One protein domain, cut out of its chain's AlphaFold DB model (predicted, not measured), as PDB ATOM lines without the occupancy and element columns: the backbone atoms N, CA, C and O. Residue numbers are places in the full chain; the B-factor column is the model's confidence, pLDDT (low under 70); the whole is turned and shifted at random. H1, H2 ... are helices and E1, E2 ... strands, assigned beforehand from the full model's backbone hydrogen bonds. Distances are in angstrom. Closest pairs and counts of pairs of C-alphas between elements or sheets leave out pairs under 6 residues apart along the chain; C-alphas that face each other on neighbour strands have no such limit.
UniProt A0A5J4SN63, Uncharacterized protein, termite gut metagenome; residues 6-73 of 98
ATOM      1  N   ILE A   6      -0.826  20.072  92.527       96.25
ATOM      2  CA  ILE A   6      -1.471  20.785  91.421       96.25
ATOM      3  C   ILE A   6      -1.696  19.802  90.275       96.25
ATOM      4  O   ILE A   6      -0.746  19.262  89.703       96.25
ATOM      5  N   LYS A   7      -2.961  19.594  89.919       95.75
ATOM      6  CA  LYS A   7      -3.360  18.781  88.775       95.75
ATOM      7  C   LYS A   7      -3.520  19.632  87.529       95.75
ATOM      8  O   LYS A   7      -3.896  20.799  87.578       95.75
ATOM      9  N   LEU A   8      -3.234  18.998  86.404       94.31
ATOM     10  CA  LEU A   8      -3.489  19.492  85.062       94.31
ATOM     11  C   LEU A   8      -4.527  18.580  84.408       94.31
ATOM     12  O   LEU A   8      -4.656  17.413  84.790       94.31
ATOM     13  N   ALA A   9      -5.224  19.088  83.392       91.94
ATOM     14  CA  ALA A   9      -6.073  18.244  82.560       91.94
ATOM     15  C   ALA A   9      -5.264  17.083  81.946       91.94
ATOM     16  O   ALA A   9      -4.051  17.187  81.719       91.94
ATOM     17  N   TYR A  10      -5.938  15.961  81.690       88.00
ATOM     18  CA  TYR A  10      -5.299  14.757  81.165       88.00
ATOM     19  C   TYR A  10      -4.492  15.058  79.890       88.00
ATOM     20  O   TYR A  10      -4.950  15.777  79.007       88.00
ATOM     21  N   GLY A  11      -3.261  14.543  79.811       87.62
ATOM     22  CA  GLY A  11      -2.358  14.760  78.672       87.62
ATOM     23  C   GLY A  11      -1.637  16.119  78.630       87.62
ATOM     24  O   GLY A  11      -0.641  16.247  77.916       87.62
ATOM     25  N   MET A  12      -2.039  17.113  79.432       95.00
ATOM     26  CA  MET A  12      -1.438  18.457  79.384       95.00
ATOM     27  C   MET A  12      -0.030  18.527  79.975       95.00
ATOM     28  O   MET A  12       0.747  19.400  79.600       95.00
ATOM     29  N   GLN A  13       0.340  17.612  80.875       94.62
ATOM     30  CA  GLN A  13       1.618  17.690  81.590       94.62
ATOM     31  C   GLN A  13       2.823  17.759  80.639       94.62
ATOM     32  O   GLN A  13       3.696  18.604  80.815       94.62
ATOM     33  N   SER A  14       2.864  16.922  79.600       95.38
ATOM     34  CA  SER A  14       3.978  16.941  78.644       95.38
ATOM     35  C   SER A  14       3.975  18.161  77.730       95.38
ATOM     36  O   SER A  14       5.046  18.600  77.316       95.38
ATOM     37  N   GLN A  15       2.808  18.731  77.435       96.69
ATOM     38  CA  GLN A  15       2.711  19.970  76.664       96.69
ATOM     39  C   GLN A  15       3.210  21.157  77.491       96.69
ATOM     40  O   GLN A  15       4.080  21.899  77.044       96.69
ATOM     41  N   VAL A  16       2.744  21.276  78.734       97.38
ATOM     42  CA  VAL A  16       3.169  22.325  79.667       97.38
ATOM     43  C   VAL A  16       4.664  22.227  79.967       97.38
ATOM     44  O   VAL A  16       5.350  23.243  79.967       97.38
ATOM     45  N   ALA A  17       5.207  21.019  80.144       97.25
ATOM     46  CA  ALA A  17       6.645  20.829  80.343       97.25
ATOM     47  C   ALA A  17       7.464  21.409  79.176       97.25
ATOM     48  O   ALA A  17       8.442  22.120  79.403       97.25
ATOM     49  N   LYS A  18       7.023  21.166  77.931       97.00
ATOM     50  CA  LYS A  18       7.650  21.736  76.730       97.00
ATOM     51  C   LYS A  18       7.535  23.260  76.692       97.00
ATOM     52  O   LYS A  18       8.542  23.917  76.459       97.00
ATOM     53  N   ILE A  19       6.349  23.812  76.960       97.31
ATOM     54  CA  ILE A  19       6.105  25.268  76.966       97.31
ATOM     55  C   ILE A  19       7.006  25.972  77.986       97.31
ATOM     56  O   ILE A  19       7.622  26.986  77.678       97.31
ATOM     57  N   LEU A  20       7.130  25.409  79.190       96.62
ATOM     58  CA  LEU A  20       7.956  25.966  80.264       96.62
ATOM     59  C   LEU A  20       9.452  25.634  80.121       96.62
ATOM     60  O   LEU A  20      10.238  25.984  81.002       96.62
ATOM     61  N   ASN A  21       9.845  24.941  79.045       96.88
ATOM     62  CA  ASN A  21      11.203  24.467  78.793       96.88
ATOM     63  C   ASN A  21      11.817  23.733  80.007       96.88
ATOM     64  O   ASN A  21      12.917  24.034  80.482       96.88
ATOM     65  N   VAL A  22      11.064  22.775  80.553       96.69
ATOM     66  CA  VAL A  22      11.498  21.884  81.635       96.69
ATOM     67  C   VAL A  22      11.221  20.434  81.262       96.69
ATOM     68  O   VAL A  22      10.316  20.124  80.491       96.69
ATOM     69  N   ASN A  23      11.975  19.502  81.838       96.88
ATOM     70  CA  ASN A  23      11.644  18.093  81.669       96.88
ATOM     71  C   ASN A  23      10.388  17.718  82.491       96.88
ATOM     72  O   ASN A  23      10.034  18.367  83.482       96.88
ATOM     73  N   ASN A  24       9.727  16.627  82.097       96.25
ATOM     74  CA  ASN A  24       8.502  16.150  82.749       96.25
ATOM     75  C   ASN A  24       8.681  15.849  84.246       96.25
ATOM     76  O   ASN A  24       7.719  15.981  85.005       96.25
ATOM     77  N   ARG A  25       9.881  15.431  84.671       96.19
ATOM     78  CA  ARG A  25      10.185  15.130  86.075       96.19
ATOM     79  C   ARG A  25      10.219  16.409  86.906       96.19
ATOM     80  O   ARG A  25       9.513  16.484  87.896       96.19
ATOM     81  N   THR A  26      10.929  17.440  86.456       96.50
ATOM     82  CA  THR A  26      10.973  18.751  87.114       96.50
ATOM     83  C   THR A  26       9.581  19.354  87.253       96.50
ATOM     84  O   THR A  26       9.235  19.829  88.332       96.50
ATOM     85  N   LEU A  27       8.758  19.288  86.198       97.44
ATOM     86  CA  LEU A  27       7.365  19.724  86.289       97.44
ATOM     87  C   LEU A  27       6.604  18.904  87.340       97.44
ATOM     88  O   LEU A  27       5.990  19.477  88.231       97.44
ATOM     89  N   ARG A  28       6.677  17.569  87.283       96.19
ATOM     90  CA  ARG A  28       5.999  16.677  88.238       96.19
ATOM     91  C   ARG A  28       6.386  16.971  89.687       96.19
ATOM     92  O   ARG A  28       5.508  17.066  90.540       96.19
ATOM     93  N   ASP A  29       7.677  17.114  89.954       96.38
ATOM     94  CA  ASP A  29       8.214  17.326  91.296       96.38
ATOM     95  C   ASP A  29       7.782  18.704  91.833       96.38
ATOM     96  O   ASP A  29       7.409  18.829  93.003       96.38
ATOM     97  N   ALA A  30       7.729  19.725  90.966       96.69
ATOM     98  CA  ALA A  30       7.189  21.038  91.308       96.69
ATOM     99  C   ALA A  30       5.684  20.984  91.634       96.69
ATOM    100  O   ALA A  30       5.276  21.529  92.665       96.69
ATOM    101  N   LEU A  31       4.877  20.305  90.805       96.25
ATOM    102  CA  LEU A  31       3.423  20.168  90.989       96.25
ATOM    103  C   LEU A  31       3.048  19.363  92.239       96.25
ATOM    104  O   LEU A  31       2.019  19.628  92.852       96.25
ATOM    105  N   ARG A  32       3.899  18.419  92.648       95.81
ATOM    106  CA  ARG A  32       3.735  17.605  93.864       95.81
ATOM    107  C   ARG A  32       4.354  18.227  95.118       95.81
ATOM    108  O   ARG A  32       4.531  17.528  96.112       95.81
ATOM    109  N   TYR A  33       4.757  19.498  95.060       93.62
ATOM    110  CA  TYR A  33       5.402  20.206  96.171       93.62
ATOM    111  C   TYR A  33       6.633  19.482  96.755       93.62
ATOM    112  O   TYR A  33       6.993  19.691  97.911       93.62
ATOM    113  N   GLN A  34       7.330  18.665  95.956       94.31
ATOM    114  CA  GLN A  34       8.526  17.942  96.410       94.31
ATOM    115  C   GLN A  34       9.740  18.863  96.578       94.31
ATOM    116  O   GLN A  34      10.732  18.491  97.196       94.31
ATOM    117  N   THR A  35       9.662  20.075  96.030       90.50
ATOM    118  CA  THR A  35      10.710  21.090  96.101       90.50
ATOM    119  C   THR A  35      10.124  22.483  96.328       90.50
ATOM    120  O   THR A  35       9.074  22.852  95.783       90.50
ATOM    121  N   ARG A  36      10.835  23.267  97.144       89.19
ATOM    122  CA  ARG A  36      10.526  24.659  97.506       89.19
ATOM    123  C   ARG A  36      11.464  25.661  96.823       89.19
ATOM    124  O   ARG A  36      11.642  26.765  97.310       89.19
ATOM    125  N   SER A  37      12.111  25.275  95.721       94.19
ATOM    126  CA  SER A  37      12.968  26.216  94.997       94.19
ATOM    127  C   SER A  37      12.139  27.348  94.370       94.19
ATOM    128  O   SER A  37      11.018  27.080  93.920       94.19
ATOM    129  N   PRO A  38      12.697  28.568  94.227       94.69
ATOM    130  CA  PRO A  38      12.013  29.680  93.557       94.69
ATOM    131  C   PRO A  38      11.525  29.314  92.150       94.69
ATOM    132  O   PRO A  38      10.419  29.656  91.742       94.69
ATOM    133  N   ARG A  39      12.309  28.505  91.420       94.88
ATOM    134  CA  ARG A  39      11.910  27.970  90.110       94.88
ATOM    135  C   ARG A  39      10.654  27.100  90.191       94.88
ATOM    136  O   ARG A  39       9.809  27.168  89.308       94.88
ATOM    137  N   SER A  40      10.533  26.273  91.224       96.25
ATOM    138  CA  SER A  40       9.362  25.409  91.402       96.25
ATOM    139  C   SER A  40       8.130  26.208  91.807       96.25
ATOM    140  O   SER A  40       7.032  25.874  91.376       96.25
ATOM    141  N   GLU A  41       8.296  27.274  92.590       95.50
ATOM    142  CA  GLU A  41       7.213  28.216  92.895       95.50
ATOM    143  C   GLU A  41       6.726  28.932  91.638       95.50
ATOM    144  O   GLU A  41       5.527  28.918  91.366       95.50
ATOM    145  N   TRP A  42       7.650  29.426  90.808       95.75
ATOM    146  CA  TRP A  42       7.317  30.015  89.513       95.75
ATOM    147  C   TRP A  42       6.578  29.031  88.595       95.75
ATOM    148  O   TRP A  42       5.564  29.397  87.999       95.75
ATOM    149  N   ILE A  43       7.021  27.767  88.520       97.44
ATOM    150  CA  ILE A  43       6.317  26.719  87.759       97.44
ATOM    151  C   ILE A  43       4.888  26.551  88.285       97.44
ATOM    152  O   ILE A  43       3.951  26.551  87.494       97.44
ATOM    153  N   ARG A  44       4.706  26.419  89.606       97.44
ATOM    154  CA  ARG A  44       3.379  26.230  90.216       97.44
ATOM    155  C   ARG A  44       2.443  27.393  89.908       97.44
ATOM    156  O   ARG A  44       1.335  27.158  89.438       97.44
ATOM    157  N   MET A  45       2.904  28.625  90.119       96.44
ATOM    158  CA  MET A  45       2.137  29.834  89.817       96.44
ATOM    159  C   MET A  45       1.747  29.885  88.333       96.44
ATOM    160  O   MET A  45       0.575  30.050  88.005       96.44
ATOM    161  N   THR A  46       2.707  29.656  87.433       96.38
ATOM    162  CA  THR A  46       2.473  29.685  85.979       96.38
ATOM    163  C   THR A  46       1.482  28.612  85.538       96.38
ATOM    164  O   THR A  46       0.621  28.855  84.698       96.38
ATOM    165  N   VAL A  47       1.567  27.416  86.118       96.94
ATOM    166  CA  VAL A  47       0.644  26.319  85.817       96.94
ATOM    167  C   VAL A  47      -0.786  26.661  86.226       96.94
ATOM    168  O   VAL A  47      -1.712  26.387  85.463       96.94
ATOM    169  N   VAL A  48      -0.975  27.285  87.389       96.12
ATOM    170  CA  VAL A  48      -2.302  27.722  87.838       96.12
ATOM    171  C   VAL A  48      -2.848  28.823  86.929       96.12
ATOM    172  O   VAL A  48      -3.933  28.664  86.374       96.12
ATOM    173  N   LEU A  49      -2.082  29.898  86.726       95.06
ATOM    174  CA  LEU A  49      -2.543  31.089  86.005       95.06
ATOM    175  C   LEU A  49      -2.735  30.844  84.501       95.06
ATOM    176  O   LEU A  49      -3.752  31.233  83.933       95.06
ATOM    177  N   SER A  50      -1.773  30.188  83.850       94.69
ATOM    178  CA  SER A  50      -1.714  30.111  82.381       94.69
ATOM    179  C   SER A  50      -2.207  28.781  81.817       94.69
ATOM    180  O   SER A  50      -2.530  28.690  80.634       94.69
ATOM    181  N   HIS A  51      -2.256  27.730  82.639       94.69
ATOM    182  CA  HIS A  51      -2.576  26.372  82.188       94.69
ATOM    183  C   HIS A  51      -3.747  25.738  82.942       94.69
ATOM    184  O   HIS A  51      -3.966  24.532  82.817       94.69
ATOM    185  N   LYS A  52      -4.513  26.549  83.687       91.94
ATOM    186  CA  LYS A  52      -5.702  26.125  84.442       91.94
ATOM    187  C   LYS A  52      -5.415  24.948  85.381       91.94
ATOM    188  O   LYS A  52      -6.241  24.052  85.553       91.94
ATOM    189  N   GLY A  53      -4.211  24.919  85.950       94.62
ATOM    190  CA  GLY A  53      -3.862  23.954  86.978       94.62
ATOM    191  C   GLY A  53      -4.658  24.210  88.253       94.62
ATOM    192  O   GLY A  53      -4.847  25.358  88.652       94.62
ATOM    193  N   TYR A  54      -5.102  23.147  88.916       93.50
ATOM    194  CA  TYR A  54      -5.927  23.251  90.118       93.50
ATOM    195  C   TYR A  54      -5.341  22.443  91.272       93.50
ATOM    196  O   TYR A  54      -4.824  21.342  91.083       93.50
ATOM    197  N   ILE A  55      -5.388  23.012  92.476       95.06
ATOM    198  CA  ILE A  55      -4.858  22.378  93.684       95.06
ATOM    199  C   ILE A  55      -5.853  21.325  94.184       95.06
ATOM    200  O   ILE A  55      -7.063  21.548  94.210       95.06
ATOM    201  N   THR A  56      -5.328  20.172  94.589       94.19
ATOM    202  CA  THR A  56      -6.073  19.048  95.167       94.19
ATOM    203  C   THR A  56      -5.354  18.500  96.398       94.19
ATOM    204  O   THR A  56      -4.195  18.840  96.633       94.19
ATOM    205  N   GLY A  57      -6.028  17.642  97.171       92.44
ATOM    206  CA  GLY A  57      -5.461  17.027  98.378       92.44
ATOM    207  C   GLY A  57      -5.566  17.897  99.636       92.44
ATOM    208  O   GLY A  57      -4.849  17.647 100.598       92.44
ATOM    209  N   CYS A  58      -6.431  18.912  99.621       91.50
ATOM    210  CA  CYS A  58      -6.759  19.771 100.758       91.50
ATOM    211  C   CYS A  58      -8.208  20.280 100.657       91.50
ATOM    212  O   CYS A  58      -8.840  20.152  99.599       91.50
ATOM    213  N   ASP A  59      -8.731  20.840 101.751       90.62
ATOM    214  CA  ASP A  59     -10.039  21.507 101.762       90.62
ATOM    215  C   ASP A  59     -10.001  22.884 101.067       90.62
ATOM    216  O   ASP A  59      -8.940  23.387 100.698       90.62
ATOM    217  N   GLU A  60     -11.162  23.511 100.866       87.00
ATOM    218  CA  GLU A  60     -11.268  24.778 100.128       87.00
ATOM    219  C   GLU A  60     -10.547  25.949 100.820       87.00
ATOM    220  O   GLU A  60      -9.918  26.783 100.166       87.00
ATOM    221  N   SER A  61     -10.578  25.997 102.155       85.88
ATOM    222  CA  SER A  61      -9.912  27.048 102.933       85.88
ATOM    223  C   SER A  61      -8.395  26.941 102.800       85.88
ATOM    224  O   SER A  61      -7.698  27.938 102.575       85.88
ATOM    225  N   GLU A  62      -7.868  25.723 102.883       90.25
ATOM    226  CA  GLU A  62      -6.461  25.429 102.645       90.25
ATOM    227  C   GLU A  62      -6.061  25.684 101.194       90.25
ATOM    228  O   GLU A  62      -5.012  26.283 100.944       90.25
ATOM    229  N   LYS A  63      -6.904  25.298 100.232       90.62
ATOM    230  CA  LYS A  63      -6.669  25.526  98.803       90.62
ATOM    231  C   LYS A  63      -6.435  27.008  98.507       90.62
ATOM    232  O   LYS A  63      -5.426  27.359  97.894       90.62
ATOM    233  N   ILE A  64      -7.290  27.885  99.035       89.44
ATOM    234  CA  ILE A  64      -7.154  29.342  98.884       89.44
ATOM    235  C   ILE A  64      -5.876  29.854  99.558       89.44
ATOM    236  O   ILE A  64      -5.131  30.632  98.960       89.44
ATOM    237  N   LYS A  65      -5.542  29.369 100.764       90.00
ATOM    238  CA  LYS A  65      -4.262  29.710 101.419       90.00
ATOM    239  C   LYS A  65      -3.061  29.328 100.554       90.00
ATOM    240  O   LYS A  65      -2.081  30.072 100.511       90.00
ATOM    241  N   HIS A  66      -3.113  28.191  99.865       92.00
ATOM    242  CA  HIS A  66      -2.044  27.776  98.962       92.00
ATOM    243  C   HIS A  66      -1.939  28.665  97.725       92.00
ATOM    244  O   HIS A  66      -0.823  29.022  97.351       92.00
ATOM    245  N   TYR A  67      -3.059  29.065  97.128       93.06
ATOM    246  CA  TYR A  67      -3.040  30.015  96.020       93.06
ATOM    247  C   TYR A  67      -2.460  31.376  96.420       93.06
ATOM    248  O   TYR A  67      -1.559  31.872  95.744       93.06
ATOM    249  N   ARG A  68      -2.869  31.922  97.572       90.88
ATOM    250  CA  ARG A  68      -2.298  33.167  98.115       90.88
ATOM    251  C   ARG A  68      -0.791  33.053  98.350       90.88
ATOM    252  O   ARG A  68      -0.042  33.961  98.016       90.88
ATOM    253  N   ARG A  69      -0.321  31.912  98.872       91.25
ATOM    254  CA  ARG A  69       1.120  31.634  99.045       91.25
ATOM    255  C   ARG A  69       1.894  31.588  97.728       91.25
ATOM    256  O   ARG A  69       3.091  31.837  97.743       91.25
ATOM    257  N   LEU A  70       1.237  31.266  96.614       92.06
ATOM    258  CA  LEU A  70       1.831  31.346  95.276       92.06
ATOM    259  C   LEU A  70       1.826  32.776  94.708       92.06
ATOM    260  O   LEU A  70       2.254  32.959  93.575       92.06
ATOM    261  N   GLY A  71       1.349  33.769  95.468       92.19
ATOM    262  CA  GLY A  71       1.248  35.161  95.030       92.19
ATOM    263  C   GLY A  71       0.045  35.440  94.128       92.19
ATOM    264  O   GLY A  71       0.032  36.458  93.445       92.19
ATOM    265  N   ILE A  72      -0.946  34.544  94.099       92.50
ATOM    266  CA  ILE A  72      -2.148  34.701  93.275       92.50
ATOM    267  C   ILE A  72      -3.193  35.487  94.070       92.50
ATOM    268  O   ILE A  72      -3.545  35.090  95.185       92.50
ATOM    269  N   SER A  73      -3.664  36.601  93.509       90.56
ATOM    270  CA  SER A  73      -4.650  37.477  94.152       90.56
ATOM    271  C   SER A  73      -6.069  36.911  94.080       90.56
ATOM    272  O   SER A  73      -6.378  36.066  93.238       90.56
TER     273      SER A  73
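This is residues 6 to 73 of the 98 residues of an uncharacterized protein of termite gut metagenome (UniProt A0A5J4SN63). The longest helix, H3, runs through the middle, with H1 and H2 on one side of it and H4 on the other; H2 meets residues 40 to 44 of H3 nearly at a right angle, making a corner with it, and the centres of H1, H2 and H3 make a triangle. A short strand, E1, leads from H3 across to H4, and the first printed residues, 6 to 7, run beside its residues 54 to 55 as a small antiparallel pairing. The printed part has 68 residues with four named helices and one named strand, in the order H1, H2, H3, E1, H4, and its class is mostly helix. It is compact, with a radius of gyration of the C-alphas of 11.2 A, and rounded, spanning 32 by 25 by 20 A.

Start at Ile 6 and pass on to C-alpha 12 at (-1.438, 18.457, 79.384), where H1 begins; it covers residues 12 to 19 and is 10.4 A long. Next comes H2, residues 24 to 31, 10.5 A long. Find C-alpha 38 at (12.013, 29.680, 93.557); from there H3 runs through residues 38 to 51, 18.8 A in length. E1 follows at residues 54 to 56, 6.6 A long. H4, residues 60 to 69, is 14.2 A long and ends at C-alpha 69, at (1.120, 31.634, 99.045).

Begin with H3 and look at its residues 40 to 44, which alone touch H2; the closest C-alphas, of Ala 30 and Ser 40, are 4.9 A apart, and the lines are about perpendicular at 89 degrees. From H2 go to H1: they touch, about perpendicular at 73 degrees, with the C-alphas of Ala 17 and Asn 24 closest at 5.6 A. H1 and H3 are close but not clearly touching, the closest C-alphas being those of Val 16 and His 51, 7.5 A apart; they run opposite ways at a steep tilt of 64 degrees. After H3, find Tyr 54 of E1, whose C-alpha is 6.2 A from that of Val 48, the closest pair of these two elements. E1 pairs with no named strand. Its closest C-alphas to H4 are those of Ile 55 and Lys 63, 6.3 A apart. H4 touches no helix, but H3 and H4 are near each other, with 6 pairs of C-alphas within 10 A; H4 is apart from H1 and H2. In H1, H2, H3 and H4 each O i to N i+4 pair is within hydrogen-bond range.

The two C-alphas farthest apart are those of Asn 21 and Ser 61, at 32.2 A. The printed part, residues 6 to 73, has no cut. The link from H2 to H3 is short; the links H1 to H2, H3 to E1 and E1 to H4 are tight. The mean pLDDT of the printed part is 94.0, and no printed residue is under 70 in this model.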